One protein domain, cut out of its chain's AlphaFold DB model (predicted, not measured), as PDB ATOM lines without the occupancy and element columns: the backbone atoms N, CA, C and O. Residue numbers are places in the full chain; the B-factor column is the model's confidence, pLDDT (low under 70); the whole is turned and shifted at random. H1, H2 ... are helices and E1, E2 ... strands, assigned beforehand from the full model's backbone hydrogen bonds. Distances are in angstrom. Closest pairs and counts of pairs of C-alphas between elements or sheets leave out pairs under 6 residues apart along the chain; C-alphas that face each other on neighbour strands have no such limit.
ATOM      1  N   GLN A  46      36.717 -30.699 -20.783       69.31
ATOM      2  CA  GLN A  46      35.836 -31.265 -19.764       69.31
ATOM      3  C   GLN A  46      34.489 -31.608 -20.389       69.31
ATOM      4  O   GLN A  46      33.992 -30.848 -21.196       69.31
ATOM      5  N   TRP A  47      33.887 -32.746 -20.040       63.16
ATOM      6  CA  TRP A  47      32.531 -33.148 -20.448       63.16
ATOM      7  C   TRP A  47      31.521 -32.785 -19.349       63.16
ATOM      8  O   TRP A  47      30.918 -33.656 -18.728       63.16
ATOM      9  N   THR A  48      31.381 -31.501 -19.037       66.81
ATOM     10  CA  THR A  48      30.467 -31.037 -17.985       66.81
ATOM     11  C   THR A  48      29.189 -30.456 -18.584       66.81
ATOM     12  O   THR A  48      29.171 -29.960 -19.703       66.81
ATOM     13  N   PHE A  49      28.085 -30.513 -17.836       62.50
ATOM     14  CA  PHE A  49      26.794 -29.941 -18.249       62.50
ATOM     15  C   PHE A  49      26.806 -28.397 -18.333       62.50
ATOM     16  O   PHE A  49      25.859 -27.791 -18.835       62.50
ATOM     17  N   GLU A  50      27.891 -27.759 -17.890       75.88
ATOM     18  CA  GLU A  50      28.098 -26.309 -17.887       75.88
ATOM     19  C   GLU A  50      29.388 -25.940 -18.622       75.88
ATOM     20  O   GLU A  50      30.272 -25.285 -18.073       75.88
ATOM     21  N   HIS A  51      29.521 -26.396 -19.869       85.38
ATOM     22  CA  HIS A  51      30.663 -26.054 -20.714       85.38
ATOM     23  C   HIS A  51      30.804 -24.541 -20.853       85.38
ATOM     24  O   HIS A  51      29.988 -23.894 -21.510       85.38
ATOM     25  N   LYS A  52      31.858 -24.003 -20.245       92.69
ATOM     26  CA  LYS A  52      32.355 -22.646 -20.454       92.69
ATOM     27  C   LYS A  52      33.752 -22.760 -21.029       92.69
ATOM     28  O   LYS A  52      34.510 -23.634 -20.615       92.69
ATOM     29  N   VAL A  53      34.077 -21.890 -21.970       94.31
ATOM     30  CA  VAL A  53      35.407 -21.791 -22.561       94.31
ATOM     31  C   VAL A  53      35.970 -20.426 -22.209       94.31
ATOM     32  O   VAL A  53      35.274 -19.422 -22.326       94.31
ATOM     33  N   SER A  54      37.221 -20.375 -21.772       96.81
ATOM     34  CA  SER A  54      37.921 -19.119 -21.493       96.81
ATOM     35  C   SER A  54      39.289 -19.115 -22.149       96.81
ATOM     36  O   SER A  54      39.919 -20.160 -22.290       96.81
ATOM     37  N   PHE A  55      39.728 -17.937 -22.582       97.69
ATOM     38  CA  PHE A  55      41.056 -17.711 -23.144       97.69
ATOM     39  C   PHE A  55      41.422 -16.233 -22.975       97.69
ATOM     40  O   PHE A  55      40.698 -15.341 -23.419       97.69
ATOM     41  N   GLY A  56      42.542 -15.959 -22.304       96.38
ATOM     42  CA  GLY A  56      42.929 -14.590 -21.957       96.38
ATOM     43  C   GLY A  56      41.868 -13.875 -21.116       96.38
ATOM     44  O   GLY A  56      41.446 -14.373 -20.074       96.38
ATOM     45  N   ASP A  57      41.435 -12.706 -21.585       97.31
ATOM     46  CA  ASP A  57      40.378 -11.910 -20.949       97.31
ATOM     47  C   ASP A  57      38.967 -12.273 -21.431       97.31
ATOM     48  O   ASP A  57      38.006 -11.652 -20.982       97.31
ATOM     49  N   PHE A  58      38.830 -13.246 -22.336       97.75
ATOM     50  CA  PHE A  58      37.552 -13.640 -22.920       97.75
ATOM     51  C   PHE A  58      37.003 -14.892 -22.245       97.75
ATOM     52  O   PHE A  58      37.726 -15.862 -21.997       97.75
ATOM     53  N   GLN A  59      35.698 -14.895 -22.000       97.06
ATOM     54  CA  GLN A  59      35.001 -16.021 -21.403       97.06
ATOM     55  C   GLN A  59      33.638 -16.210 -22.059       97.06
ATOM     56  O   GLN A  59      32.901 -15.251 -22.283       97.06
ATOM     57  N   THR A  60      33.295 -17.459 -22.360       95.62
ATOM     58  CA  THR A  60      31.943 -17.818 -22.766       95.62
ATOM     59  C   THR A  60      31.067 -18.107 -21.557       95.62
ATOM     60  O   THR A  60      31.507 -18.660 -20.544       95.62
ATOM     61  N   ASP A  61      29.781 -17.829 -21.711       93.25
ATOM     62  CA  ASP A  61      28.745 -18.397 -20.862       93.25
ATOM     63  C   ASP A  61      28.596 -19.905 -21.107       93.25
ATOM     64  O   ASP A  61      29.341 -20.529 -21.872       93.25
ATOM     65  N   GLN A  62      27.599 -20.497 -20.446       91.00
ATOM     66  CA  GLN A  62      27.198 -21.873 -20.687       91.00
ATOM     67  C   GLN A  62      26.841 -22.078 -22.163       91.00
ATOM     68  O   GLN A  62      25.906 -21.470 -22.692       91.00
ATOM     69  N   LEU A  63      27.549 -23.009 -22.791       90.50
ATOM     70  CA  LEU A  63      27.252 -23.481 -24.128       90.50
ATOM     71  C   LEU A  63      25.908 -24.213 -24.156       90.50
ATOM     72  O   LEU A  63      25.679 -25.173 -23.417       90.50
ATOM     73  N   ARG A  64      25.019 -23.792 -25.052       88.38
ATOM     74  CA  ARG A  64      23.691 -24.379 -25.232       88.38
ATOM     75  C   ARG A  64      23.588 -25.090 -26.573       88.38
ATOM     76  O   ARG A  64      24.005 -24.581 -27.613       88.38
ATOM     77  N   ARG A  65      22.978 -26.275 -26.532       82.94
ATOM     78  CA  ARG A  65      22.574 -27.036 -27.716       82.94
ATOM     79  C   ARG A  65      21.112 -26.750 -27.996       82.94
ATOM     80  O   ARG A  65      20.245 -27.129 -27.215       82.94
ATOM     81  N   GLY A  66      20.844 -26.071 -29.098       82.38
ATOM     82  CA  GLY A  66      19.553 -25.426 -29.300       82.38
ATOM     83  C   GLY A  66      19.625 -23.931 -29.045       82.38
ATOM     84  O   GLY A  66      20.631 -23.405 -28.583       82.38
ATOM     85  N   TRP A  67      18.537 -23.256 -29.390       81.00
ATOM     86  CA  TRP A  67      18.395 -21.825 -29.188       81.00
ATOM     87  C   TRP A  67      17.311 -21.595 -28.157       81.00
ATOM     88  O   TRP A  67      16.221 -22.162 -28.259       81.00
ATOM     89  N   SER A  68      17.625 -20.778 -27.165       69.88
ATOM     90  CA  SER A  68      16.616 -20.239 -26.276       69.88
ATOM     91  C   SER A  68      15.897 -19.094 -26.994       69.88
ATOM     92  O   SER A  68      16.573 -18.221 -27.540       69.88
ATOM     93  N   PRO A  69      14.553 -19.083 -27.015       62.94
ATOM     94  CA  PRO A  69      13.796 -17.970 -27.579       62.94
ATOM     95  C   PRO A  69      13.907 -16.710 -26.711       62.94
ATOM     96  O   PRO A  69      13.653 -15.614 -27.192       62.94
ATOM     97  N   SER A  70      14.290 -16.844 -25.437       59.94
ATOM     98  CA  SER A  70      14.536 -15.712 -24.554       59.94
ATOM     99  C   SER A  70      16.014 -15.334 -24.568       59.94
ATOM    100  O   SER A  70      16.900 -16.153 -24.300       59.94
ATOM    101  N   ARG A  71      16.288 -14.061 -24.861       58.47
ATOM    102  CA  ARG A  71      17.612 -13.485 -24.625       58.47
ATOM    103  C   ARG A  71      17.857 -13.316 -23.127       58.47
ATOM    104  O   ARG A  71      16.910 -13.011 -22.395       58.47
ATOM    105  N   PRO A  72      19.107 -13.466 -22.662       58.19
ATOM    106  CA  PRO A  72      19.483 -12.989 -21.341       58.19
ATOM    107  C   PRO A  72      19.170 -11.490 -21.231       58.19
ATOM    108  O   PRO A  72      19.471 -10.713 -22.141       58.19
ATOM    109  N   LEU A  73      18.554 -11.075 -20.124       51.97
ATOM    110  CA  LEU A  73      18.418  -9.657 -19.798       51.97
ATOM    111  C   LEU A  73      19.822  -9.059 -19.630       51.97
ATOM    112  O   LEU A  73      20.557  -9.491 -18.746       51.97
ATOM    113  N   GLY A  74      20.185  -8.078 -20.463       56.06
ATOM    114  CA  GLY A  74      21.463  -7.355 -20.365       56.06
ATOM    115  C   GLY A  74      22.319  -7.335 -21.634       56.06
ATOM    116  O   GLY A  74      23.304  -6.603 -21.670       56.06
ATOM    117  N   GLY A  75      21.946  -8.079 -22.681       60.62
ATOM    118  CA  GLY A  75      22.649  -8.028 -23.967       60.62
ATOM    119  C   GLY A  75      22.549  -6.653 -24.658       60.62
ATOM    120  O   GLY A  75      21.590  -5.905 -24.420       60.62
ATOM    121  N   PRO A  76      23.512  -6.297 -25.529       59.84
ATOM    122  CA  PRO A  76      23.512  -5.023 -26.242       59.84
ATOM    123  C   PRO A  76      22.233  -4.851 -27.071       59.84
ATOM    124  O   PRO A  76      21.782  -5.775 -27.753       59.84
ATOM    125  N   GLN A  77      21.646  -3.650 -27.031       62.50
ATOM    126  CA  GLN A  77      20.478  -3.336 -27.852       62.50
ATOM    127  C   GLN A  77      20.840  -3.469 -29.337       62.50
ATOM    128  O   GLN A  77      21.769  -2.829 -29.836       62.50
ATOM    129  N   LEU A  78      20.098  -4.310 -30.052       60.06
ATOM    130  CA  LEU A  78      20.246  -4.472 -31.494       60.06
ATOM    131  C   LEU A  78      19.780  -3.187 -32.178       60.06
ATOM    132  O   LEU A  78      18.646  -2.752 -31.965       60.06
ATOM    133  N   ARG A  79      20.627  -2.576 -33.011       52.12
ATOM    134  CA  ARG A  79      20.181  -1.477 -33.874       52.12
ATOM    135  C   ARG A  79      19.692  -2.047 -35.196       52.12
ATOM    136  O   ARG A  79      20.156  -3.083 -35.660       52.12
ATOM    137  N   THR A  80      18.745  -1.339 -35.794       49.38
ATOM    138  CA  THR A  80      18.359  -1.480 -37.198       49.38
ATOM    139  C   THR A  80      19.604  -1.473 -38.087       49.38
ATOM    140  O   THR A  80      20.437  -0.574 -37.941       49.38
ATOM    141  N   GLY A  81      19.725  -2.435 -39.007       47.84
ATOM    142  CA  GLY A  81      20.764  -2.390 -40.040       47.84
ATOM    143  C   GLY A  81      20.617  -1.150 -40.932       47.84
ATOM    144  O   GLY A  81      19.627  -0.420 -40.851       47.84
ATOM    145  N   THR A  82      21.579  -0.925 -41.824       41.91
ATOM    146  CA  THR A  82      21.605   0.197 -42.787       41.91
ATOM    147  C   THR A  82      20.347   0.294 -43.665       41.91
ATOM    148  O   THR A  82      20.014   1.382 -44.123       41.91
ATOM    149  N   GLY A  83      19.593  -0.800 -43.831       49.69
ATOM    150  CA  GLY A  83      18.284  -0.835 -44.498       49.69
ATOM    151  C   GLY A  83      17.068  -0.442 -43.640       49.69
ATOM    152  O   GLY A  83      15.939  -0.678 -44.059       49.69
ATOM    153  N   GLY A  84      17.248   0.085 -42.422       43.50
ATOM    154  CA  GLY A  84      16.157   0.584 -41.570       43.50
ATOM    155  C   GLY A  84      15.278  -0.485 -40.903       43.50
ATOM    156  O   GLY A  84      14.433  -0.142 -40.079       43.50
ATOM    157  N   SER A  85      15.482  -1.773 -41.197       42.56
ATOM    158  CA  SER A  85      14.754  -2.856 -40.528       42.56
ATOM    159  C   SER A  85      15.357  -3.131 -39.148       42.56
ATOM    160  O   SER A  85      16.573  -3.357 -39.059       42.56
ATOM    161  N   PRO A  86      14.558  -3.114 -38.065       42.72
ATOM    162  CA  PRO A  86      15.037  -3.473 -36.749       42.72
ATOM    163  C   PRO A  86      15.463  -4.930 -36.786       42.72
ATOM    164  O   PRO A  86      14.672  -5.821 -37.071       42.72
ATOM    165  N   VAL A  87      16.710  -5.172 -36.414       47.91
ATOM    166  CA  VAL A  87      17.302  -6.476 -36.087       47.91
ATOM    167  C   VAL A  87      16.585  -7.121 -34.869       47.91
ATOM    168  O   VAL A  87      17.125  -7.996 -34.211       47.91
ATOM    169  N   LEU A  88      15.366  -6.682 -34.525       42.84
ATOM    170  CA  LEU A  88      14.709  -6.886 -33.231       42.84
ATOM    171  C   LEU A  88      14.332  -8.326 -32.921       42.84
ATOM    172  O   LEU A  88      14.135  -8.634 -31.752       42.84
ATOM    173  N   ASP A  89      14.378  -9.221 -33.895       52.25
ATOM    174  CA  ASP A  89      14.714 -10.584 -33.553       52.25
ATOM    175  C   ASP A  89      15.571 -11.162 -34.664       52.25
ATOM    176  O   ASP A  89      15.094 -11.499 -35.743       52.25
ATOM    177  N   VAL A  90      16.877 -11.261 -34.426       53.41
ATOM    178  CA  VAL A  90      17.754 -12.028 -35.318       53.41
ATOM    179  C   VAL A  90      17.154 -13.412 -35.547       53.41
ATOM    180  O   VAL A  90      17.203 -13.894 -36.668       53.41
ATOM    181  N   LEU A  91      16.475 -13.988 -34.546       51.38
ATOM    182  CA  LEU A  91      15.746 -15.251 -34.663       51.38
ATOM    183  C   LEU A  91      14.530 -15.197 -35.609       51.38
ATOM    184  O   LEU A  91      14.191 -16.232 -36.187       51.38
ATOM    185  N   ASP A  92      13.931 -14.023 -35.816       53.59
ATOM    186  CA  ASP A  92      12.841 -13.789 -36.775       53.59
ATOM    187  C   ASP A  92      13.346 -13.391 -38.165       53.59
ATOM    188  O   ASP A  92      12.553 -13.272 -39.105       53.59
ATOM    189  N   LEU A  93      14.662 -13.222 -38.349       62.12
ATOM    190  CA  LEU A  93      15.204 -13.072 -39.693       62.12
ATOM    191  C   LEU A  93      14.811 -14.317 -40.505       62.12
ATOM    192  O   LEU A  93      14.974 -15.444 -40.020       62.12
ATOM    193  N   PRO A  94      14.331 -14.160 -41.756       64.12
ATOM    194  CA  PRO A  94      13.841 -15.283 -42.555       64.12
ATOM    195  C   PRO A  94      14.826 -16.451 -42.679       64.12
ATOM    196  O   PRO A  94      14.406 -17.590 -42.876       64.12
ATOM    197  N   TYR A  95      16.132 -16.195 -42.552       66.56
ATOM    198  CA  TYR A  95      17.135 -17.255 -42.520       66.56
ATOM    199  C   TYR A  95      17.225 -17.969 -41.169       66.56
ATOM    200  O   TYR A  95      17.289 -19.195 -41.148       66.56
ATOM    201  N   MET A  96      17.167 -17.255 -40.043       68.81
ATOM    202  CA  MET A  96      17.183 -17.880 -38.718       68.81
ATOM    203  C   MET A  96      15.926 -18.714 -38.485       68.81
ATOM    204  O   MET A  96      16.016 -19.795 -37.905       68.81
ATOM    205  N   ALA A  97      14.787 -18.311 -39.052       71.06
ATOM    206  CA  ALA A  97      13.577 -19.131 -39.072       71.06
ATOM    207  C   ALA A  97      13.805 -20.515 -39.718       71.06
ATOM    208  O   ALA A  97      13.238 -21.508 -39.263       71.06
ATOM    209  N   ARG A  98      14.671 -20.615 -40.738       71.75
ATOM    210  CA  ARG A  98      15.030 -21.900 -41.371       71.75
ATOM    211  C   ARG A  98      15.965 -22.721 -40.493       71.75
ATOM    212  O   ARG A  98      15.774 -23.923 -40.329       71.75
ATOM    213  N   LEU A  99      16.926 -22.054 -39.862       76.69
ATOM    214  CA  LEU A  99      17.878 -22.677 -38.945       76.69
ATOM    215  C   LEU A  99      17.247 -23.081 -37.605       76.69
ATOM    216  O   LEU A  99      17.785 -23.938 -36.906       76.69
ATOM    217  N   LYS A 100      16.069 -22.545 -37.262       76.69
ATOM    218  CA  LYS A 100      15.310 -22.895 -36.052       76.69
ATOM    219  C   LYS A 100      15.079 -24.400 -35.923       76.69
ATOM    220  O   LYS A 100      15.107 -24.922 -34.805       76.69
ATOM    221  N   ASN A 101      14.900 -25.094 -37.045       77.88
ATOM    222  CA  ASN A 101      14.666 -26.538 -37.090       77.88
ATOM    223  C   ASN A 101      15.938 -27.354 -37.359       77.88
ATOM    224  O   ASN A 101      15.858 -28.578 -37.452       77.88
ATOM    225  N   ALA A 102      17.105 -26.712 -37.462       83.12
ATOM    226  CA  ALA A 102      18.356 -27.426 -37.647       83.12
ATOM    227  C   ALA A 102      18.615 -28.353 -36.442       83.12
ATOM    228  O   ALA A 102      18.436 -27.939 -35.289       83.12
ATOM    229  N   PRO A 103      19.047 -29.604 -36.674       79.62
ATOM    230  CA  PRO A 103      19.251 -30.577 -35.602       79.62
ATOM    231  C   PRO A 103      20.442 -30.213 -34.704       79.62
ATOM    232  O   PRO A 103      20.468 -30.561 -33.527       79.62
ATOM    233  N   ASN A 104      21.413 -29.482 -35.253       85.44
ATOM    234  CA  ASN A 104      22.683 -29.173 -34.612       85.44
ATOM    235  C   ASN A 104      22.812 -27.664 -34.439       85.44
ATOM    236  O   ASN A 104      23.448 -26.993 -35.248       85.44
ATOM    237  N   LYS A 105      22.177 -27.132 -33.399       88.94
ATOM    238  CA  LYS A 105      22.219 -25.710 -33.049       88.94
ATOM    239  C   LYS A 105      23.205 -25.461 -31.921       88.94
ATOM    240  O   LYS A 105      23.249 -26.231 -30.962       88.94
ATOM    241  N   LEU A 106      23.919 -24.354 -32.023       89.94
ATOM    242  CA  LEU A 106      24.853 -23.860 -31.028       89.94
ATOM    243  C   LEU A 106      24.430 -22.457 -30.605       89.94
ATOM    244  O   LEU A 106      24.134 -21.619 -31.458       89.94
ATOM    245  N   GLN A 107      24.414 -22.207 -29.302       91.50
ATOM    246  CA  GLN A 107      24.277 -20.871 -28.741       91.50
ATOM    247  C   GLN A 107      25.254 -20.711 -27.583       91.50
ATOM    248  O   GLN A 107      25.369 -21.595 -26.738       91.50
ATOM    249  N   PHE A 108      25.929 -19.573 -27.526       93.31
ATOM    250  CA  PHE A 108      26.691 -19.137 -26.361       93.31
ATOM    251  C   PHE A 108      26.758 -17.617 -26.362       93.31
ATOM    252  O   PHE A 108      26.579 -16.997 -27.406       93.31
ATOM    253  N   SER A 109      27.038 -17.027 -25.212       94.12
ATOM    254  CA  SER A 109      27.486 -15.638 -25.136       94.12
ATOM    255  C   SER A 109      28.975 -15.628 -24.832       94.12
ATOM    256  O   SER A 109      29.480 -16.567 -24.218       94.12
ATOM    257  N   ILE A 110      29.680 -14.597 -25.269       95.75
ATOM    258  CA  ILE A 110      31.078 -14.333 -24.939       95.75
ATOM    259  C   ILE A 110      31.185 -12.906 -24.423       95.75
ATOM    260  O   ILE A 110      30.530 -12.001 -24.936       95.75
ATOM    261  N   HIS A 111      31.995 -12.711 -23.397       95.81
ATOM    262  CA  HIS A 111      32.270 -11.410 -22.812       95.81
ATOM    263  C   HIS A 111      33.755 -11.278 -22.512       95.81
ATOM    264  O   HIS A 111      34.468 -12.277 -22.381       95.81
ATOM    265  N   ASP A 112      34.222 -10.037 -22.443       95.25
ATOM    266  CA  ASP A 112      35.540  -9.729 -21.909       95.25
ATOM    267  C   ASP A 112      35.445  -9.185 -20.474       95.25
ATOM    268  O   ASP A 112      34.358  -9.013 -19.919       95.25
ATOM    269  N   ARG A 113      36.591  -8.906 -19.846       91.00
ATOM    270  CA  ARG A 113      36.641  -8.301 -18.502       91.00
ATOM    271  C   ARG A 113      36.180  -6.844 -18.449       91.00
ATOM    272  O   ARG A 113      36.090  -6.289 -17.356       91.00
ATOM    273  N   THR A 114      35.984  -6.203 -19.598       85.94
ATOM    274  CA  THR A 114      35.680  -4.778 -19.667       85.94
ATOM    275  C   THR A 114      34.173  -4.579 -19.753       85.94
ATOM    276  O   THR A 114      33.486  -4.549 -18.736       85.94
ATOM    277  N   THR A 115      33.651  -4.418 -20.960       86.81
ATOM    278  CA  THR A 115      32.256  -4.069 -21.232       86.81
ATOM    279  C   THR A 115      31.723  -4.749 -22.485       86.81
ATOM    280  O   THR A 115      30.546  -4.573 -22.809       86.81
ATOM    281  N   HIS A 116      32.552  -5.506 -23.209       93.50
ATOM    282  CA  HIS A 116      32.103  -6.112 -24.449       93.50
ATOM    283  C   HIS A 116      31.318  -7.388 -24.162       93.50
ATOM    284  O   HIS A 116      31.693  -8.216 -23.331       93.50
ATOM    285  N   TRP A 117      30.229  -7.546 -24.905       93.62
ATOM    286  CA  TRP A 117      29.353  -8.703 -24.861       93.62
ATOM    287  C   TRP A 117      28.949  -9.068 -26.281       93.62
ATOM    288  O   TRP A 117      28.599  -8.181 -27.065       93.62
ATOM    289  N   ALA A 118      28.968 -10.357 -26.606       93.06
ATOM    290  CA  ALA A 118      28.399 -10.863 -27.839       93.06
ATOM    291  C   ALA A 118      27.584 -12.132 -27.614       93.06
ATOM    292  O   ALA A 118      28.028 -13.045 -26.925       93.06
ATOM    293  N   ASP A 119      26.432 -12.220 -28.271       91.81
ATOM    294  CA  ASP A 119      25.673 -13.460 -28.380       91.81
ATOM    295  C   ASP A 119      25.993 -14.144 -29.708       91.81
ATOM    296  O   ASP A 119      26.005 -13.517 -30.771       91.81
ATOM    297  N   PHE A 120      26.209 -15.448 -29.657       92.50
ATOM    298  CA  PHE A 120      26.415 -16.298 -30.811       92.50
ATOM    299  C   PHE A 120      25.221 -17.226 -31.018       92.50
ATOM    300  O   PHE A 120      24.807 -17.936 -30.098       92.50
ATOM    301  N   TYR A 121      24.724 -17.291 -32.252       90.69
ATOM    302  CA  TYR A 121      23.701 -18.247 -32.670       90.69
ATOM    303  C   TYR A 121      24.134 -18.918 -33.963       90.69
ATOM    304  O   TYR A 121      24.248 -18.255 -34.988       90.69
ATOM    305  N   GLY A 122      24.342 -20.230 -33.942       90.50
ATOM    306  CA  GLY A 122      24.760 -20.979 -35.122       90.50
ATOM    307  C   GLY A 122      24.049 -22.311 -35.280       90.50
ATOM    308  O   GLY A 122      23.434 -22.834 -34.348       90.50
ATOM    309  N   ALA A 123      24.143 -22.856 -36.484       88.75
ATOM    310  CA  ALA A 123      23.621 -24.155 -36.857       88.75
ATOM    311  C   ALA A 123      24.576 -24.864 -37.827       88.75
ATOM    312  O   ALA A 123      25.133 -24.247 -38.738       88.75
ATOM    313  N   LYS A 124      24.753 -26.173 -37.633       83.88
ATOM    314  CA  LYS A 124      25.519 -27.056 -38.519       83.88
ATOM    315  C   LYS A 124      24.600 -27.710 -39.561       83.88
ATOM    316  O   LYS A 124      23.426 -27.949 -39.276       83.88
ATOM    317  N   ASN A 125      25.183 -28.098 -40.693       71.31
ATOM    318  CA  ASN A 125      24.581 -28.881 -41.777       71.31
ATOM    319  C   ASN A 125      23.530 -28.109 -42.576       71.31
ATOM    320  O   ASN A 125      22.461 -28.632 -42.888       71.31
ATOM    321  N   VAL A 126      23.849 -26.863 -42.917       68.06
ATOM    322  CA  VAL A 126      23.053 -26.109 -43.885       68.06
ATOM    323  C   VAL A 126      23.414 -26.600 -45.278       68.06
ATOM    324  O   VAL A 126      24.583 -26.592 -45.662       68.06
ATOM    325  N   SER A 127      22.417 -27.077 -46.012       69.38
ATOM    326  CA  SER A 127      22.603 -27.610 -47.360       69.38
ATOM    327  C   SER A 127      23.010 -26.510 -48.345       69.38
ATOM    328  O   SER A 127      22.626 -25.349 -48.200       69.38
ATOM    329  N   ASN A 128      23.698 -26.873 -49.431       66.06
ATOM    330  CA  ASN A 128      24.066 -25.914 -50.485       66.06
ATOM    331  C   ASN A 128      22.863 -25.181 -51.078       66.06
ATOM    332  O   ASN A 128      22.968 -24.013 -51.440       66.06
ATOM    333  N   ARG A 129      21.698 -25.837 -51.142       68.00
ATOM    334  CA  ARG A 129      20.452 -25.197 -51.581       68.00
ATOM    335  C   ARG A 129      20.036 -24.083 -50.620       68.00
ATOM    336  O   ARG A 129      19.632 -23.014 -51.068       68.00
ATOM    337  N   GLU A 130      20.149 -24.313 -49.317       67.44
ATOM    338  CA  GLU A 130      19.870 -23.289 -48.311       67.44
ATOM    339  C   GLU A 130      20.905 -22.160 -48.389       67.44
ATOM    340  O   GLU A 130      20.509 -21.003 -48.487       67.44
ATOM    341  N   LEU A 131      22.203 -22.460 -48.490       66.06
ATOM    342  CA  LEU A 131      23.248 -21.435 -48.638       66.06
ATOM    343  C   LEU A 131      23.092 -20.579 -49.908       66.06
ATOM    344  O   LEU A 131      23.309 -19.368 -49.870       66.06
ATOM    345  N   GLN A 132      22.663 -21.164 -51.031       65.81
ATOM    346  CA  GLN A 132      22.398 -20.417 -52.269       65.81
ATOM    347  C   GLN A 132      21.282 -19.387 -52.095       65.81
ATOM    348  O   GLN A 132      21.358 -18.291 -52.645       65.81
ATOM    349  N   THR A 133      20.267 -19.699 -51.288       63.19
ATOM    350  CA  THR A 133      19.226 -18.717 -50.953       63.19
ATOM    351  C   THR A 133      19.693 -17.654 -49.960       63.19
ATOM    352  O   THR A 133      19.073 -16.599 -49.880       63.19
ATOM    353  N   LEU A 134      20.778 -17.914 -49.224       60.34
ATOM    354  CA  LEU A 134      21.405 -16.947 -48.322       60.34
ATOM    355  C   LEU A 134      22.412 -16.053 -49.039       60.34
ATOM    356  O   LEU A 134      22.615 -14.934 -48.598       60.34
ATOM    357  N   SER A 135      22.971 -16.493 -50.169       55.81
ATOM    358  CA  SER A 135      24.011 -15.789 -50.936       55.81
ATOM    359  C   SER A 135      23.764 -14.292 -51.211       55.81
ATOM    360  O   SER A 135      24.742 -13.548 -51.176       55.81
ATOM    361  N   PRO A 136      22.526 -13.790 -51.427       54.69
ATOM    362  CA  PRO A 136      22.294 -12.350 -51.582       54.69
ATOM    363  C   PRO A 136      22.707 -11.506 -50.366       54.69
ATOM    364  O   PRO A 136      22.975 -10.325 -50.533       54.69
ATOM    365  N   LEU A 137      22.775 -12.098 -49.167       58.62
ATOM    366  CA  LEU A 137      23.176 -11.429 -47.922       58.62
ATOM    367  C   LEU A 137      24.698 -11.415 -47.688       58.62
ATOM    368  O   LEU A 137      25.128 -10.992 -46.623       58.62
ATOM    369  N   TRP A 138      25.497 -11.975 -48.602       58.28
ATOM    370  CA  TRP A 138      26.925 -12.228 -48.364       58.28
ATOM    371  C   TRP A 138      27.822 -11.848 -49.556       58.28
ATOM    372  O   TRP A 138      29.011 -12.173 -49.582       58.28
ATOM    373  N   GLY A 139      27.256 -11.205 -50.579       63.22
ATOM    374  CA  GLY A 139      27.975 -10.846 -51.800       63.22
ATOM    375  C   GLY A 139      28.435 -12.043 -52.656       63.22
ATOM    376  O   GLY A 139      28.044 -13.196 -52.467       63.22
ATOM    377  N   LYS A 140      29.265 -11.757 -53.668       65.00
ATOM    378  CA  LYS A 140      29.713 -12.744 -54.676       65.00
ATOM    379  C   LYS A 140      30.679 -13.798 -54.116       65.00
ATOM    380  O   LYS A 140      30.678 -14.938 -54.588       65.00
ATOM    381  N   ASP A 141      31.462 -13.443 -53.104       63.84
ATOM    382  CA  ASP A 141      32.507 -14.314 -52.554       63.84
ATOM    383  C   ASP A 141      31.910 -15.486 -51.769       63.84
ATOM    384  O   ASP A 141      32.301 -16.641 -51.952       63.84
ATOM    385  N   ALA A 142      30.859 -15.234 -50.990       60.41
ATOM    386  CA  ALA A 142      30.157 -16.280 -50.260       60.41
ATOM    387  C   ALA A 142      29.334 -17.211 -51.161       60.41
ATOM    388  O   ALA A 142      29.199 -18.396 -50.861       60.41
ATOM    389  N   ALA A 143      28.819 -16.717 -52.291       58.38
ATOM    390  CA  ALA A 143      28.155 -17.568 -53.278       58.38
ATOM    391  C   ALA A 143      29.127 -18.586 -53.900       58.38
ATOM    392  O   ALA A 143      28.736 -19.714 -54.208       58.38
ATOM    393  N   THR A 144      30.392 -18.194 -54.073       65.69
ATOM    394  CA  THR A 144      31.466 -19.081 -54.540       65.69
ATOM    395  C   THR A 144      31.823 -20.092 -53.456       65.69
ATOM    396  O   THR A 144      31.840 -21.294 -53.715       65.69
ATOM    397  N   PHE A 145      31.987 -19.614 -52.222       66.12
ATOM    398  CA  PHE A 145      32.248 -20.438 -51.046       66.12
ATOM    399  C   PHE A 145      31.184 -21.527 -50.813       66.12
ATOM    400  O   PHE A 145      31.498 -22.694 -50.590       66.12
ATOM    401  N   ALA A 146      29.902 -21.166 -50.897       59.91
ATOM    402  CA  ALA A 146      28.777 -22.069 -50.653       59.91
ATOM    403  C   ALA A 146      28.645 -23.199 -51.687       59.91
ATOM    404  O   ALA A 146      27.934 -24.171 -51.450       59.91
ATOM    405  N   ARG A 147      29.274 -23.073 -52.859       59.12
ATOM    406  CA  ARG A 147      29.224 -24.108 -53.901       59.12
ATOM    407  C   ARG A 147      30.268 -25.197 -53.708       59.12
ATOM    408  O   ARG A 147      30.073 -26.282 -54.244       59.12
ATOM    409  N   SER A 148      31.358 -24.907 -52.999       63.44
ATOM    410  CA  SER A 148      32.489 -25.828 -52.878       63.44
ATOM    411  C   SER A 148      32.383 -26.795 -51.703       63.44
ATOM    412  O   SER A 148      33.083 -27.795 -51.721       63.44
ATOM    413  N   HIS A 149      31.506 -26.540 -50.731       64.25
ATOM    414  CA  HIS A 149      31.423 -27.324 -49.496       64.25
ATOM    415  C   HIS A 149      30.167 -28.196 -49.478       64.25
ATOM    416  O   HIS A 149      29.126 -27.776 -49.972       64.25
ATOM    417  N   ALA A 150      30.239 -29.413 -48.934       67.44
ATOM    418  CA  ALA A 150      29.074 -30.304 -48.825       67.44
ATOM    419  C   ALA A 150      28.230 -30.026 -47.568       67.44
ATOM    420  O   ALA A 150      27.004 -30.148 -47.598       67.44
ATOM    421  N   GLU A 151      28.886 -29.624 -46.477       70.12
ATOM    422  CA  GLU A 151      28.241 -29.124 -45.269       70.12
ATOM    423  C   GLU A 151      28.829 -27.760 -44.907       70.12
ATOM    424  O   GLU A 151      30.029 -27.504 -45.033       70.12
ATOM    425  N   ALA A 152      27.971 -26.881 -44.400       81.06
ATOM    426  CA  ALA A 152      28.412 -25.647 -43.784       81.06
ATOM    427  C   ALA A 152      27.832 -25.501 -42.384       81.06
ATOM    428  O   ALA A 152      26.730 -25.963 -42.063       81.06
ATOM    429  N   PHE A 153      28.599 -24.818 -41.554       86.19
ATOM    430  CA  PHE A 153      28.120 -24.192 -40.347       86.19
ATOM    431  C   PHE A 153      27.890 -22.718 -40.640       86.19
ATOM    432  O   PHE A 153      28.742 -22.040 -41.205       86.19
ATOM    433  N   THR A 154      26.722 -22.223 -40.266       88.31
ATOM    434  CA  THR A 154      26.398 -20.807 -40.392       88.31
ATOM    435  C   THR A 154      25.913 -20.289 -39.057       88.31
ATOM    436  O   THR A 154      25.311 -21.025 -38.272       88.31
ATOM    437  N   GLY A 155      26.169 -19.022 -38.788       89.38
ATOM    438  CA  GLY A 155      25.711 -18.388 -37.574       89.38
ATOM    439  C   GLY A 155      25.800 -16.881 -37.631       89.38
ATOM    440  O   GLY A 155      26.118 -16.287 -38.661       89.38
ATOM    441  N   VAL A 156      25.502 -16.278 -36.492       90.12
ATOM    442  CA  VAL A 156      25.449 -14.838 -36.301       90.12
ATOM    443  C   VAL A 156      26.103 -14.500 -34.971       90.12
ATOM    444  O   VAL A 156      25.796 -15.131 -33.958       90.12
ATOM    445  N   ILE A 157      26.982 -13.505 -34.982       92.06
ATOM    446  CA  ILE A 157      27.582 -12.876 -33.806       92.06
ATOM    447  C   ILE A 157      26.897 -11.520 -33.617       92.06
ATOM    448  O   ILE A 157      26.876 -10.695 -34.533       92.06
ATOM    449  N   LEU A 158      26.339 -11.284 -32.432       89.62
ATOM    450  CA  LEU A 158      25.596 -10.076 -32.077       89.62
ATOM    451  C   LEU A 158      26.300  -9.350 -30.942       89.62
ATOM    452  O   LEU A 158      26.216  -9.811 -29.812       89.62
ATOM    453  N   GLY A 159      26.959  -8.223 -31.201       86.88
ATOM    454  CA  GLY A 159      27.630  -7.490 -30.124       86.88
ATOM    455  C   GLY A 159      28.690  -6.491 -30.570       86.88
ATOM    456  O   GLY A 159      28.431  -5.290 -30.467       86.88
ATOM    457  N   PRO A 160      29.861  -6.952 -31.063       85.19
ATOM    458  CA  PRO A 160      30.993  -6.085 -31.369       85.19
ATOM    459  C   PRO A 160      30.577  -5.049 -32.407       85.19
ATOM    460  O   PRO A 160      30.059  -5.418 -33.470       85.19
ATOM    461  N   ARG A 161      30.779  -3.765 -32.109       87.56
ATOM    462  CA  ARG A 161      30.342  -2.685 -32.988       87.56
ATOM    463  C   ARG A 161      31.516  -2.185 -33.811       87.56
ATOM    464  O   ARG A 161      32.347  -1.443 -33.309       87.56
ATOM    465  N   LEU A 162      31.542  -2.528 -35.096       86.50
ATOM    466  CA  LEU A 162      32.463  -1.899 -36.046       86.50
ATOM    467  C   LEU A 162      31.651  -1.054 -37.016       86.50
ATOM    468  O   LEU A 162      30.696  -1.522 -37.643       86.50
ATOM    469  N   ASP A 163      32.025   0.215 -37.105       87.25
ATOM    470  CA  ASP A 163      31.309   1.233 -37.864       87.25
ATOM    471  C   ASP A 163      29.827   1.339 -37.436       87.25
ATOM    472  O   ASP A 163      29.492   1.727 -36.306       87.25
ATOM    473  N   SER A 164      28.912   1.004 -38.348       82.06
ATOM    474  CA  SER A 164      27.464   1.083 -38.168       82.06
ATOM    475  C   SER A 164      26.790  -0.254 -37.856       82.06
ATOM    476  O   SER A 164      25.584  -0.244 -37.614       82.06
ATOM    477  N   THR A 165      27.512  -1.379 -37.857       84.12
ATOM    478  CA  THR A 165      26.926  -2.709 -37.613       84.12
ATOM    479  C   THR A 165      27.372  -3.293 -36.274       84.12
ATOM    480  O   THR A 165      28.473  -3.035 -35.790       84.12
ATOM    481  N   ASN A 166      26.497  -4.094 -35.673       86.69
ATOM    482  CA  ASN A 166      26.781  -4.948 -34.520       86.69
ATOM    483  C   ASN A 166      26.285  -6.390 -34.734       86.69
ATOM    484  O   ASN A 166      26.125  -7.144 -33.774       86.69
ATOM    485  N   VAL A 167      26.019  -6.746 -35.993       86.81
ATOM    486  CA  VAL A 167      25.550  -8.058 -36.434       86.81
ATOM    487  C   VAL A 167      26.513  -8.562 -37.491       86.81
ATOM    488  O   VAL A 167      26.690  -7.917 -38.525       86.81
ATOM    489  N   TRP A 168      27.094  -9.726 -37.241       89.12
ATOM    490  CA  TRP A 168      28.069 -10.342 -38.128       89.12
ATOM    491  C   TRP A 168      27.631 -11.752 -38.463       89.12
ATOM    492  O   TRP A 168      27.442 -12.576 -37.570       89.12
ATOM    493  N   ASN A 169      27.476 -12.043 -39.743       87.56
ATOM    494  CA  ASN A 169      27.213 -13.387 -40.213       87.56
ATOM    495  C   ASN A 169      28.537 -14.149 -40.306       87.56
ATOM    496  O   ASN A 169      29.513 -13.613 -40.825       87.56
ATOM    497  N   ILE A 170      28.562 -15.393 -39.831       91.12
ATOM    498  CA  ILE A 170      29.695 -16.311 -39.986       91.12
ATOM    499  C   ILE A 170      29.289 -17.529 -40.809       91.12
ATOM    500  O   ILE A 170      28.231 -18.125 -40.591       91.12
ATOM    501  N   LEU A 171      30.121 -17.889 -41.776       88.31
ATOM    502  CA  LEU A 171      29.978 -19.086 -42.593       88.31
ATOM    503  C   LEU A 171      31.281 -19.865 -42.503       88.31
ATOM    504  O   LEU A 171      32.336 -19.290 -42.736       88.31
ATOM    505  N   LEU A 172      31.202 -21.146 -42.161       89.38
ATOM    506  CA  LEU A 172      32.327 -22.070 -42.064       89.38
ATOM    507  C   LEU A 172      32.012 -23.313 -42.896       89.38
ATOM    508  O   LEU A 172      30.920 -23.871 -42.795       89.38
ATOM    509  N   GLY A 173      32.958 -23.749 -43.711       86.69
ATOM    510  CA  GLY A 173      32.856 -24.928 -44.564       86.69
ATOM    511  C   GLY A 173      33.491 -26.138 -43.891       86.69
ATOM    512  O   GLY A 173      34.541 -26.019 -43.272       86.69
ATOM    513  N   SER A 174      32.859 -27.306 -43.988       75.38
ATOM    514  CA  SER A 174      33.280 -28.525 -43.279       75.38
ATOM    515  C   SER A 174      34.421 -29.305 -43.914       75.38
ATOM    516  O   SER A 174      34.721 -30.396 -43.430       75.38
ATOM    517  N   ASP A 175      35.005 -28.826 -45.006       70.88
ATOM    518  CA  ASP A 175      35.944 -29.636 -45.771       70.88
ATOM    519  C   ASP A 175      37.231 -29.817 -44.966       70.88
ATOM    520  O   ASP A 175      38.077 -28.927 -44.868       70.88
ATOM    521  N   ILE A 176      37.355 -30.992 -44.344       65.81
ATOM    522  CA  ILE A 176      38.593 -31.428 -43.711       65.81
ATOM    523  C   ILE A 176      39.608 -31.573 -44.846       65.81
ATOM    524  O   ILE A 176      39.342 -32.311 -45.800       65.81
ATOM    525  N   PRO A 177      40.759 -30.890 -44.771       64.56
ATOM    526  CA  PRO A 177      41.721 -30.945 -45.849       64.56
ATOM    527  C   PRO A 177      42.262 -32.373 -45.957       64.56
ATOM    528  O   PRO A 177      42.802 -32.938 -45.005       64.56
ATOM    529  N   THR A 178      42.097 -32.972 -47.128       69.31
ATOM    530  CA  THR A 178      42.823 -34.184 -47.519       69.31
ATOM    531  C   THR A 178      44.291 -33.830 -47.773       69.31
ATOM    532  O   THR A 178      44.577 -32.688 -48.124       69.31
ATOM    533  N   PRO A 179      45.245 -34.772 -47.683       68.56
ATOM    534  CA  PRO A 179      46.643 -34.493 -48.031       68.56
ATOM    535  C   PRO A 179      46.819 -33.859 -49.424       68.56
ATOM    536  O   PRO A 179      47.697 -33.025 -49.619       68.56
ATOM    537  N   GLU A 180      45.949 -34.213 -50.374       69.12
ATOM    538  CA  GLU A 180      45.929 -33.673 -51.737       69.12
ATOM    539  C   GLU A 180      45.446 -32.215 -51.791       69.12
ATOM    540  O   GLU A 180      46.088 -31.366 -52.405       69.12
ATOM    541  N   THR A 181      44.361 -31.883 -51.087       67.19
ATOM    542  CA  THR A 181      43.869 -30.494 -51.003       67.19
ATOM    543  C   THR A 181      44.789 -29.623 -50.149       67.19
ATOM    544  O   THR A 181      45.077 -28.485 -50.518       67.19
ATOM    545  N   ALA A 182      45.365 -30.192 -49.087       65.81
ATOM    546  CA  ALA A 182      46.390 -29.576 -48.250       65.81
ATOM    547  C   ALA A 182      47.689 -29.290 -49.014       65.81
ATOM    548  O   ALA A 182      48.478 -28.457 -48.572       65.81
ATOM    549  N   ALA A 183      47.929 -29.957 -50.152       65.44
ATOM    550  CA  ALA A 183      49.065 -29.674 -51.020       65.44
ATOM    551  C   ALA A 183      48.894 -28.360 -51.803       65.44
ATOM    552  O   ALA A 183      49.902 -27.740 -52.147       65.44
ATOM    553  N   SER A 184      47.661 -27.880 -51.993       65.81
ATOM    554  CA  SER A 184      47.335 -26.625 -52.684       65.81
ATOM    555  C   SER A 184      47.342 -25.392 -51.754       65.81
ATOM    556  O   SER A 184      47.632 -25.502 -50.561       65.81
ATOM    557  N   VAL A 185      47.127 -24.192 -52.311       63.72
ATOM    558  CA  VAL A 185      47.089 -22.906 -51.578       63.72
ATOM    559  C   VAL A 185      46.114 -23.004 -50.392       63.72
ATOM    560  O   VAL A 185      45.029 -23.545 -50.591       63.72
ATOM    561  N   PRO A 186      46.439 -22.471 -49.189       71.50
ATOM    562  CA  PRO A 186      45.568 -22.607 -48.025       71.50
ATOM    563  C   PRO A 186      44.163 -22.099 -48.339       71.50
ATOM    564  O   PRO A 186      43.987 -20.920 -48.679       71.50
ATOM    565  N   ALA A 187      43.192 -23.009 -48.273       82.94
ATOM    566  CA  ALA A 187      41.825 -22.749 -48.679       82.94
ATOM    567  C   ALA A 187      41.153 -21.805 -47.680       82.94
ATOM    568  O   ALA A 187      41.296 -21.952 -46.463       82.94
ATOM    569  N   THR A 188      40.408 -20.832 -48.203       88.19
ATOM    570  CA  THR A 188      39.458 -20.081 -47.379       88.19
ATOM    571  C   THR A 188      38.293 -21.008 -47.083       88.19
ATOM    572  O   THR A 188      37.627 -21.479 -48.000       88.19
ATOM    573  N   VAL A 189      38.083 -21.269 -45.799       89.81
ATOM    574  CA  VAL A 189      37.093 -22.195 -45.226       89.81
ATOM    575  C   VAL A 189      36.083 -21.477 -44.347       89.81
ATOM    576  O   VAL A 189      35.226 -22.107 -43.739       89.81
ATOM    577  N   GLY A 190      36.143 -20.153 -44.292       90.38
ATOM    578  CA  GLY A 190      35.063 -19.386 -43.722       90.38
ATOM    579  C   GLY A 190      35.170 -17.900 -43.969       90.38
ATOM    580  O   GLY A 190      36.205 -17.390 -44.395       90.38
ATOM    581  N   LEU A 191      34.065 -17.218 -43.708       91.06
ATOM    582  CA  LEU A 191      33.897 -15.786 -43.891       91.06
ATOM    583  C   LEU A 191      33.103 -15.230 -42.711       91.06
ATOM    584  O   LEU A 191      32.137 -15.854 -42.267       91.06
ATOM    585  N   VAL A 192      33.489 -14.046 -42.244       92.00
ATOM    586  CA  VAL A 192      32.709 -13.230 -41.312       92.00
ATOM    587  C   VAL A 192      32.459 -11.881 -41.955       92.00
ATOM    588  O   VAL A 192      33.396 -11.206 -42.384       92.00
ATOM    589  N   GLY A 193      31.200 -11.473 -42.026       88.62
ATOM    590  CA  GLY A 193      30.823 -10.249 -42.716       88.62
ATOM    591  C   GLY A 193      29.460  -9.723 -42.307       88.62
ATOM    592  O   GLY A 193      28.741 -10.340 -41.524       88.62
ATOM    593  N   ASP A 194      29.110  -8.573 -42.858       83.38
ATOM    594  CA  ASP A 194      27.739  -8.074 -42.877       83.38
ATOM    595  C   ASP A 194      27.180  -8.166 -44.310       83.38
ATOM    596  O   ASP A 194      27.806  -8.775 -45.177       83.38
ATOM    597  N   GLN A 195      25.975  -7.635 -44.536       71.00
ATOM    598  CA  GLN A 195      25.202  -7.793 -45.780       71.00
ATOM    599  C   GLN A 195      26.029  -7.582 -47.058       71.00
ATOM    600  O   GLN A 195      25.902  -8.349 -48.014       71.00
ATOM    601  N   ASP A 196      26.890  -6.564 -47.046       72.56
ATOM    602  CA  ASP A 196      27.556  -6.075 -48.249       72.56
ATOM    603  C   ASP A 196      29.081  -6.234 -48.199       72.56
ATOM    604  O   ASP A 196      29.750  -5.988 -49.207       72.56
ATOM    605  N   ARG A 197      29.657  -6.653 -47.062       81.25
ATOM    606  CA  ARG A 197      31.112  -6.829 -46.943       81.25
ATOM    607  C   ARG A 197      31.519  -8.063 -46.157       81.25
ATOM    608  O   ARG A 197      31.023  -8.338 -45.066       81.25
ATOM    609  N   VAL A 198      32.549  -8.727 -46.665       87.69
ATOM    610  CA  VAL A 198      33.381  -9.634 -45.875       87.69
ATOM    611  C   VAL A 198      34.382  -8.787 -45.100       87.69
ATOM    612  O   VAL A 198      35.125  -8.005 -45.690       87.69
ATOM    613  N   LEU A 199      34.400  -8.946 -43.780       90.88
ATOM    614  CA  LEU A 199      35.378  -8.297 -42.918       90.88
ATOM    615  C   LEU A 199      36.540  -9.241 -42.603       90.88
ATOM    616  O   LEU A 199      37.696  -8.853 -42.756       90.88
ATOM    617  N   LEU A 200      36.233 -10.472 -42.184       95.25
ATOM    618  CA  LEU A 200      37.230 -11.483 -41.843       95.25
ATOM    619  C   LEU A 200      37.124 -12.675 -42.791       95.25
ATOM    620  O   LEU A 200      36.027 -13.154 -43.085       95.25
ATOM    621  N   ALA A 201      38.269 -13.191 -43.218       93.44
ATOM    622  CA  ALA A 201      38.374 -14.491 -43.865       93.44
ATOM    623  C   ALA A 201      38.963 -15.503 -42.880       93.44
ATOM    624  O   ALA A 201      39.781 -15.152 -42.032       93.44
ATOM    625  N   ILE A 202      38.555 -16.761 -42.995       94.88
ATOM    626  CA  ILE A 202      39.058 -17.859 -42.172       94.88
ATOM    627  C   ILE A 202      39.699 -18.860 -43.119       94.88
ATOM    628  O   ILE A 202      39.043 -19.360 -44.034       94.88
ATOM    629  N   ARG A 203      40.985 -19.133 -42.929       92.75
ATOM    630  CA  ARG A 203      41.752 -20.076 -43.748       92.75
ATOM    631  C   ARG A 203      42.228 -21.240 -42.909       92.75
ATOM    632  O   ARG A 203      42.392 -21.114 -41.703       92.75
ATOM    633  N   GLN A 204      42.446 -22.374 -43.554       90.75
ATOM    634  CA  GLN A 204      43.130 -23.487 -42.907       90.75
ATOM    635  C   GLN A 204      44.602 -23.139 -42.726       90.75
ATOM    636  O   GLN A 204      45.251 -22.720 -43.685       90.75
ATOM    637  N   ASP A 205      45.121 -23.372 -41.528       89.94
ATOM    638  CA  ASP A 205      46.555 -23.375 -41.289       89.94
ATOM    639  C   ASP A 205      47.086 -24.799 -41.500       89.94
ATOM    640  O   ASP A 205      46.668 -25.762 -40.838       89.94
ATOM    641  N   VAL A 206      47.980 -24.935 -42.478       87.75
ATOM    642  CA  VAL A 206      48.591 -26.201 -42.876       87.75
ATOM    643  C   VAL A 206      50.101 -26.060 -42.808       87.75
ATOM    644  O   VAL A 206      50.738 -25.378 -43.616       87.75
ATOM    645  N   ARG A 207      50.695 -26.797 -41.878       86.62
ATOM    646  CA  ARG A 207      52.130 -26.839 -41.664       86.62
ATOM    647  C   ARG A 207      52.794 -27.774 -42.660       86.62
ATOM    648  O   ARG A 207      52.392 -28.922 -42.837       86.62
ATOM    649  N   ARG A 208      53.855 -27.277 -43.293       88.50
ATOM    650  CA  ARG A 208      54.687 -28.037 -44.242       88.50
ATOM    651  C   ARG A 208      56.134 -28.162 -43.801       88.50
ATOM    652  O   ARG A 208      56.855 -28.979 -44.350       88.50
ATOM    653  N   MET A 209      56.532 -27.358 -42.823       88.75
ATOM    654  CA  MET A 209      57.872 -27.330 -42.254       88.75
ATOM    655  C   MET A 209      57.749 -27.506 -40.743       88.75
ATOM    656  O   MET A 209      56.841 -26.938 -40.135       88.75
ATOM    657  N   ALA A 210      58.658 -28.252 -40.133       87.19
ATOM    658  CA  ALA A 210      58.792 -28.353 -38.686       87.19
ATOM    659  C   ALA A 210      60.265 -28.186 -38.294       87.19
ATOM    660  O   ALA A 210      61.143 -28.516 -39.090       87.19
ATOM    661  N   PRO A 211      60.569 -27.659 -37.098       85.25
ATOM    662  CA  PRO A 211      61.945 -27.593 -36.633       85.25
ATOM    663  C   PRO A 211      62.497 -29.010 -36.436       85.25
ATOM    664  O   PRO A 211      61.879 -29.847 -35.772       85.25
ATOM    665  N   ASN A 212      63.670 -29.283 -37.001       86.06
ATOM    666  CA  ASN A 212      64.397 -30.520 -36.770       86.06
ATOM    667  C   ASN A 212      64.778 -30.606 -35.278       86.06
ATOM    668  O   ASN A 212      65.354 -29.658 -34.740       86.06
ATOM    669  N   PRO A 213      64.503 -31.723 -34.586       82.81
ATOM    670  CA  PRO A 213      64.695 -31.819 -33.140       82.81
ATOM    671  C   PRO A 213      66.166 -31.765 -32.698       82.81
ATOM    672  O   PRO A 213      66.436 -31.505 -31.530       82.81
ATOM    673  N   GLN A 214      67.117 -32.030 -33.599       87.31
ATOM    674  CA  GLN A 214      68.551 -32.004 -33.303       87.31
ATOM    675  C   GLN A 214      69.185 -30.652 -33.637       87.31
ATOM    676  O   GLN A 214      70.037 -30.175 -32.892       87.31
ATOM    677  N   THR A 215      68.799 -30.050 -34.764       90.00
ATOM    678  CA  THR A 215      69.452 -28.839 -35.290       90.00
ATOM    679  C   THR A 215      68.630 -27.566 -35.102       90.00
ATOM    680  O   THR A 215      69.170 -26.474 -35.256       90.00
ATOM    681  N   GLY A 216      67.329 -27.682 -34.819       85.38
ATOM    682  CA  GLY A 216      66.374 -26.569 -34.796       85.38
ATOM    683  C   GLY A 216      66.054 -25.983 -36.177       85.38
ATOM    684  O   GLY A 216      65.179 -25.126 -36.289       85.38
ATOM    685  N   ALA A 217      66.733 -26.432 -37.238       88.19
ATOM    686  CA  ALA A 217      66.528 -25.925 -38.589       88.19
ATOM    687  C   ALA A 217      65.162 -26.372 -39.143       88.19
ATOM    688  O   ALA A 217      64.732 -27.489 -38.859       88.19
ATOM    689  N   PRO A 218      64.477 -25.543 -39.948       87.88
ATOM    690  CA  PRO A 218      63.209 -25.929 -40.555       87.88
ATOM    691  C   PRO A 218      63.419 -27.065 -41.569       87.88
ATOM    692  O   PRO A 218      64.160 -26.914 -42.538       87.88
ATOM    693  N   GLU A 219      62.728 -28.183 -41.370       92.38
ATOM    694  CA  GLU A 219      62.752 -29.371 -42.224       92.38
ATOM    695  C   GLU A 219      61.348 -29.641 -42.797       92.38
ATOM    696  O   GLU A 219      60.356 -29.476 -42.075       92.38
ATOM    697  N   PRO A 220      61.218 -30.018 -44.085       91.44
ATOM    698  CA  PRO A 220      59.920 -30.347 -44.659       91.44
ATOM    699  C   PRO A 220      59.297 -31.563 -43.970       91.44
ATOM    700  O   PRO A 220      59.944 -32.584 -43.743       91.44
ATOM    701  N   LEU A 221      58.004 -31.469 -43.676       87.19
ATOM    702  CA  LEU A 221      57.226 -32.592 -43.172       87.19
ATOM    703  C   LEU A 221      56.966 -33.607 -44.299       87.19
ATOM    704  O   LEU A 221      56.703 -33.195 -45.432       87.19
ATOM    705  N   PRO A 222      56.941 -34.926 -44.006       88.00
ATOM    706  CA  PRO A 222      56.631 -35.958 -45.002       88.00
ATOM    707  C   PRO A 222      55.266 -35.777 -45.678       88.00
ATOM    708  O   PRO A 222      55.061 -36.222 -46.805       88.00
ATOM    709  N   ALA A 223      54.328 -35.130 -44.982       87.00
ATOM    710  CA  ALA A 223      53.042 -34.711 -45.510       87.00
ATOM    711  C   ALA A 223      52.616 -33.386 -44.854       87.00
ATOM    712  O   ALA A 223      52.958 -33.156 -43.688       87.00
ATOM    713  N   PRO A 224      51.848 -32.529 -45.556       86.06
ATOM    714  CA  PRO A 224      51.234 -31.357 -44.949       86.06
ATOM    715  C   PRO A 224      50.356 -31.754 -43.754       86.06
ATOM    716  O   PRO A 224      49.572 -32.700 -43.837       86.06
ATOM    717  N   GLN A 225      50.480 -31.029 -42.645       86.62
ATOM    718  CA  GLN A 225      49.718 -31.268 -41.423       86.62
ATOM    719  C   GLN A 225      48.762 -30.111 -41.171       86.62
ATOM    720  O   GLN A 225      49.186 -28.966 -41.053       86.62
ATOM    721  N   PHE A 226      47.473 -30.408 -41.057       87.44
ATOM    722  CA  PHE A 226      46.491 -29.439 -40.589       87.44
ATOM    723  C   PHE A 226      46.720 -29.147 -39.102       87.44
ATOM    724  O   PHE A 226      46.725 -30.076 -38.291       87.44
ATOM    725  N   VAL A 227      46.927 -27.877 -38.753       90.44
ATOM    726  CA  VAL A 227      47.234 -27.467 -37.371       90.44
ATOM    727  C   VAL A 227      46.133 -26.620 -36.743       90.44
ATOM    728  O   VAL A 227      45.995 -26.604 -35.519       90.44
ATOM    729  N   GLY A 228      45.317 -25.956 -37.562       92.88
ATOM    730  CA  GLY A 228      44.332 -25.013 -37.063       92.88
ATOM    731  C   GLY A 228      43.755 -24.105 -38.141       92.88
ATOM    732  O   GLY A 228      43.678 -24.473 -39.312       92.88
ATOM    733  N   GLN A 257      42.352  -2.790 -32.581       96.62
ATOM    734  CA  GLN A 257      41.264  -1.970 -32.038       96.62
ATOM    735  C   GLN A 257      40.313  -2.847 -31.212       96.62
ATOM    736  O   GLN A 257      39.988  -3.958 -31.625       96.62
ATOM    737  N   SER A 258      39.839  -2.324 -30.080       95.31
ATOM    738  CA  SER A 258      39.022  -3.053 -29.100       95.31
ATOM    739  C   SER A 258      37.869  -3.860 -29.716       95.31
ATOM    740  O   SER A 258      37.805  -5.075 -29.534       95.31
ATOM    741  N   ASP A 259      37.011  -3.226 -30.523       95.38
ATOM    742  CA  ASP A 259      35.877  -3.905 -31.167       95.38
ATOM    743  C   ASP A 259      36.313  -4.988 -32.168       95.38
ATOM    744  O   ASP A 259      35.701  -6.054 -32.244       95.38
ATOM    745  N   LEU A 260      37.399  -4.752 -32.919       97.12
ATOM    746  CA  LEU A 260      37.930  -5.719 -33.885       97.12
ATOM    747  C   LEU A 260      38.555  -6.908 -33.158       97.12
ATOM    748  O   LEU A 260      38.343  -8.055 -33.551       97.12
ATOM    749  N   ARG A 261      39.285  -6.648 -32.069       97.44
ATOM    750  CA  ARG A 261      39.850  -7.673 -31.188       97.44
ATOM    751  C   ARG A 261      38.738  -8.548 -30.615       97.44
ATOM    752  O   ARG A 261      38.848  -9.771 -30.670       97.44
ATOM    753  N   PHE A 262      37.652  -7.941 -30.143       97.44
ATOM    754  CA  PHE A 262      36.513  -8.660 -29.580       97.44
ATOM    755  C   PHE A 262      35.729  -9.466 -30.631       97.44
ATOM    756  O   PHE A 262      35.382 -10.625 -30.387       97.44
ATOM    757  N   LEU A 263      35.513  -8.922 -31.836       97.06
ATOM    758  CA  LEU A 263      34.930  -9.679 -32.953       97.06
ATOM    759  C   LEU A 263      35.815 -10.862 -33.365       97.06
ATOM    760  O   LEU A 263      35.314 -11.960 -33.616       97.06
ATOM    761  N   THR A 264      37.130 -10.656 -33.406       98.00
ATOM    762  CA  THR A 264      38.107 -11.698 -33.747       98.00
ATOM    763  C   THR A 264      38.112 -12.802 -32.693       98.00
ATOM    764  O   THR A 264      38.046 -13.976 -33.048       98.00
ATOM    765  N   ALA A 265      38.082 -12.451 -31.405       98.06
ATOM    766  CA  ALA A 265      37.950 -13.409 -30.306       98.06
ATOM    767  C   ALA A 265      36.626 -14.192 -30.374       98.06
ATOM    768  O   ALA A 265      36.621 -15.416 -30.250       98.06
ATOM    769  N   SER A 266      35.511 -13.511 -30.655       97.38
ATOM    770  CA  SER A 266      34.197 -14.147 -30.843       97.38
ATOM    771  C   SER A 266      34.204 -15.131 -32.019       97.38
ATOM    772  O   SER A 266      33.668 -16.236 -31.925       97.38
ATOM    773  N   THR A 267      34.863 -14.752 -33.115       97.69
ATOM    774  CA  THR A 267      35.056 -15.601 -34.296       97.69
ATOM    775  C   THR A 267      35.922 -16.816 -33.965       97.69
ATOM    776  O   THR A 267      35.553 -17.938 -34.307       97.69
ATOM    777  N   ALA A 268      37.033 -16.623 -33.250       97.62
ATOM    778  CA  ALA A 268      37.916 -17.701 -32.811       97.62
ATOM    779  C   ALA A 268      37.185 -18.708 -31.913       97.62
ATOM    780  O   ALA A 268      37.297 -19.913 -32.130       97.62
ATOM    781  N   ALA A 269      36.368 -18.229 -30.967       96.62
ATOM    782  CA  ALA A 269      35.525 -19.081 -30.134       96.62
ATOM    783  C   ALA A 269      34.522 -19.890 -30.973       96.62
ATOM    784  O   ALA A 269      34.372 -21.094 -30.764       96.62
ATOM    785  N   ALA A 270      33.872 -19.261 -31.960       95.31
ATOM    786  CA  ALA A 270      32.947 -19.947 -32.859       95.31
ATOM    787  C   ALA A 270      33.645 -21.043 -33.685       95.31
ATOM    788  O   ALA A 270      33.134 -22.161 -33.756       95.31
ATOM    789  N   VAL A 271      34.825 -20.760 -34.250       94.88
ATOM    790  CA  VAL A 271      35.647 -21.743 -34.983       94.88
ATOM    791  C   VAL A 271      36.061 -22.893 -34.066       94.88
ATOM    792  O   VAL A 271      35.867 -24.062 -34.401       94.88
ATOM    793  N   LEU A 272      36.578 -22.583 -32.880       94.00
ATOM    794  CA  LEU A 272      37.012 -23.581 -31.910       94.00
ATOM    795  C   LEU A 272      35.867 -24.525 -31.513       94.00
ATOM    796  O   LEU A 272      36.026 -25.744 -31.532       94.00
ATOM    797  N   LEU A 273      34.701 -23.967 -31.188       91.69
ATOM    798  CA  LEU A 273      33.530 -24.742 -30.788       91.69
ATOM    799  C   LEU A 273      32.947 -25.537 -31.963       91.69
ATOM    800  O   LEU A 273      32.506 -26.663 -31.772       91.69
ATOM    801  N   TRP A 274      32.975 -24.999 -33.183       88.12
ATOM    802  CA  TRP A 274      32.503 -25.696 -34.382       88.12
ATOM    803  C   TRP A 274      33.361 -26.919 -34.747       88.12
ATOM    804  O   TRP A 274      32.824 -27.959 -35.136       88.12
ATOM    805  N   THR A 275      34.684 -26.804 -34.619       86.50
ATOM    806  CA  THR A 275      35.643 -27.839 -35.057       86.50
ATOM    807  C   THR A 275      35.662 -29.069 -34.163       86.50
ATOM    808  O   THR A 275      36.065 -30.150 -34.596       86.50
ATOM    809  N   ARG A 276      35.221 -28.936 -32.912       80.00
ATOM    810  CA  ARG A 276      35.178 -30.053 -31.976       80.00
ATOM    811  C   ARG A 276      33.859 -30.805 -32.155       80.00
ATOM    812  O   ARG A 276      32.790 -30.211 -32.007       80.00
TER     813      ARG A 276
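What this domain is: This is residues 46 to 228 and 257 to 276 of the 283 residues of an uncharacterized protein of Hymenobacter jejuensis (UniProt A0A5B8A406). One antiparallel sheet of eight strands curls like part of a barrel round the long helix H5, with the helical hairpin of H2 and H3 and the short H1 over the outside of the curl. The hairpin of E7 and E8 reaches away from this body as an arm, with the short H4 on it. The printed part has 203 residues, with eight named strands and five named helices, along the chain E1 H1 E2 E3 H2 H3 E4 E5 H4 E6 E7 E8 H5, and the sheet runs in the order E1 to E8. The class is mixed, and the whole is compact, with a radius of gyration of the C-alphas of 18.2 A and spans of 58 by 39 by 35 A.

How they stand to each other: The twisted sheet holds E1, residues 58 to 60, E2, 104 to 112, E3, 117 to 126, E4, 152 to 162, E5, 165 to 173, E6, 188 to 193, E7, 198 to 211, and E8, 218 to 228. E3 and E4 are antiparallel at 163 degrees, with N 121 and O 156 3.0 A apart, within hydrogen-bond range. E6, E7 and E8 form a meander, each strand the antiparallel neighbour of the one before, with N 192 and O 200 at 2.8 A and N 207 and O 225 at 2.8 A. E7 bends by 62 degrees at residue 208 and pairs staggered, with E6 over residues 198 to 203 and with E8 over 205 to 211. The sheet curls round H5, residues 258 to 275, whose closest C-alphas to E4 are Asp 259 and Pro 160, 5.4 A. H3, residues 139 to 148, is over E5 and E6 at a height over the sheet of 8.9 A, its closest C-alphas to E6 being Ala 142 and Leu 191, 7.4 A. H1, residues 94 to 99, is on the sheet, and with H5 on one face and H1 and H3 on the other there are three layers. H2, residues 128 to 137, only grazes the sheet and touches H3, with the C-alphas of Ser 135 and Ala 143 5.1 A apart, at a shallow tilt of 12 degrees, opposite ways. H4, residues 179 to 182, is on the same face as H3, its closest C-alphas to E8 being Ala 182 and Pro 224, 6.1 A. Every O i to N i+4 pair is within hydrogen-bond range in H5, against 1 of 2 in H1, 4 of 6 in H2 and 3 of 6 in H3; H4 is too short for one.

Where its parts are: E1 begins at C-alpha 58 (37.552, -13.640, -22.920), and H5 ends at C-alpha 275 (35.643, -27.839, -35.057). E7 measures 35.0 A, E2 and E3 26.5 A each and H5 25.7 A.

The domain as a whole: The C-alphas farthest apart, of Gly 84 and Gln 214, are 62.3 A apart. Residues 229 to 256 are not printed, a gap of 23.8 A between C-alphas 228 and 257. The link from E1 to H1 is long, with 33 residues. Confidence is under 70 at residues 46 to 49, 68 to 96, 126 to 150 and 176 to 185.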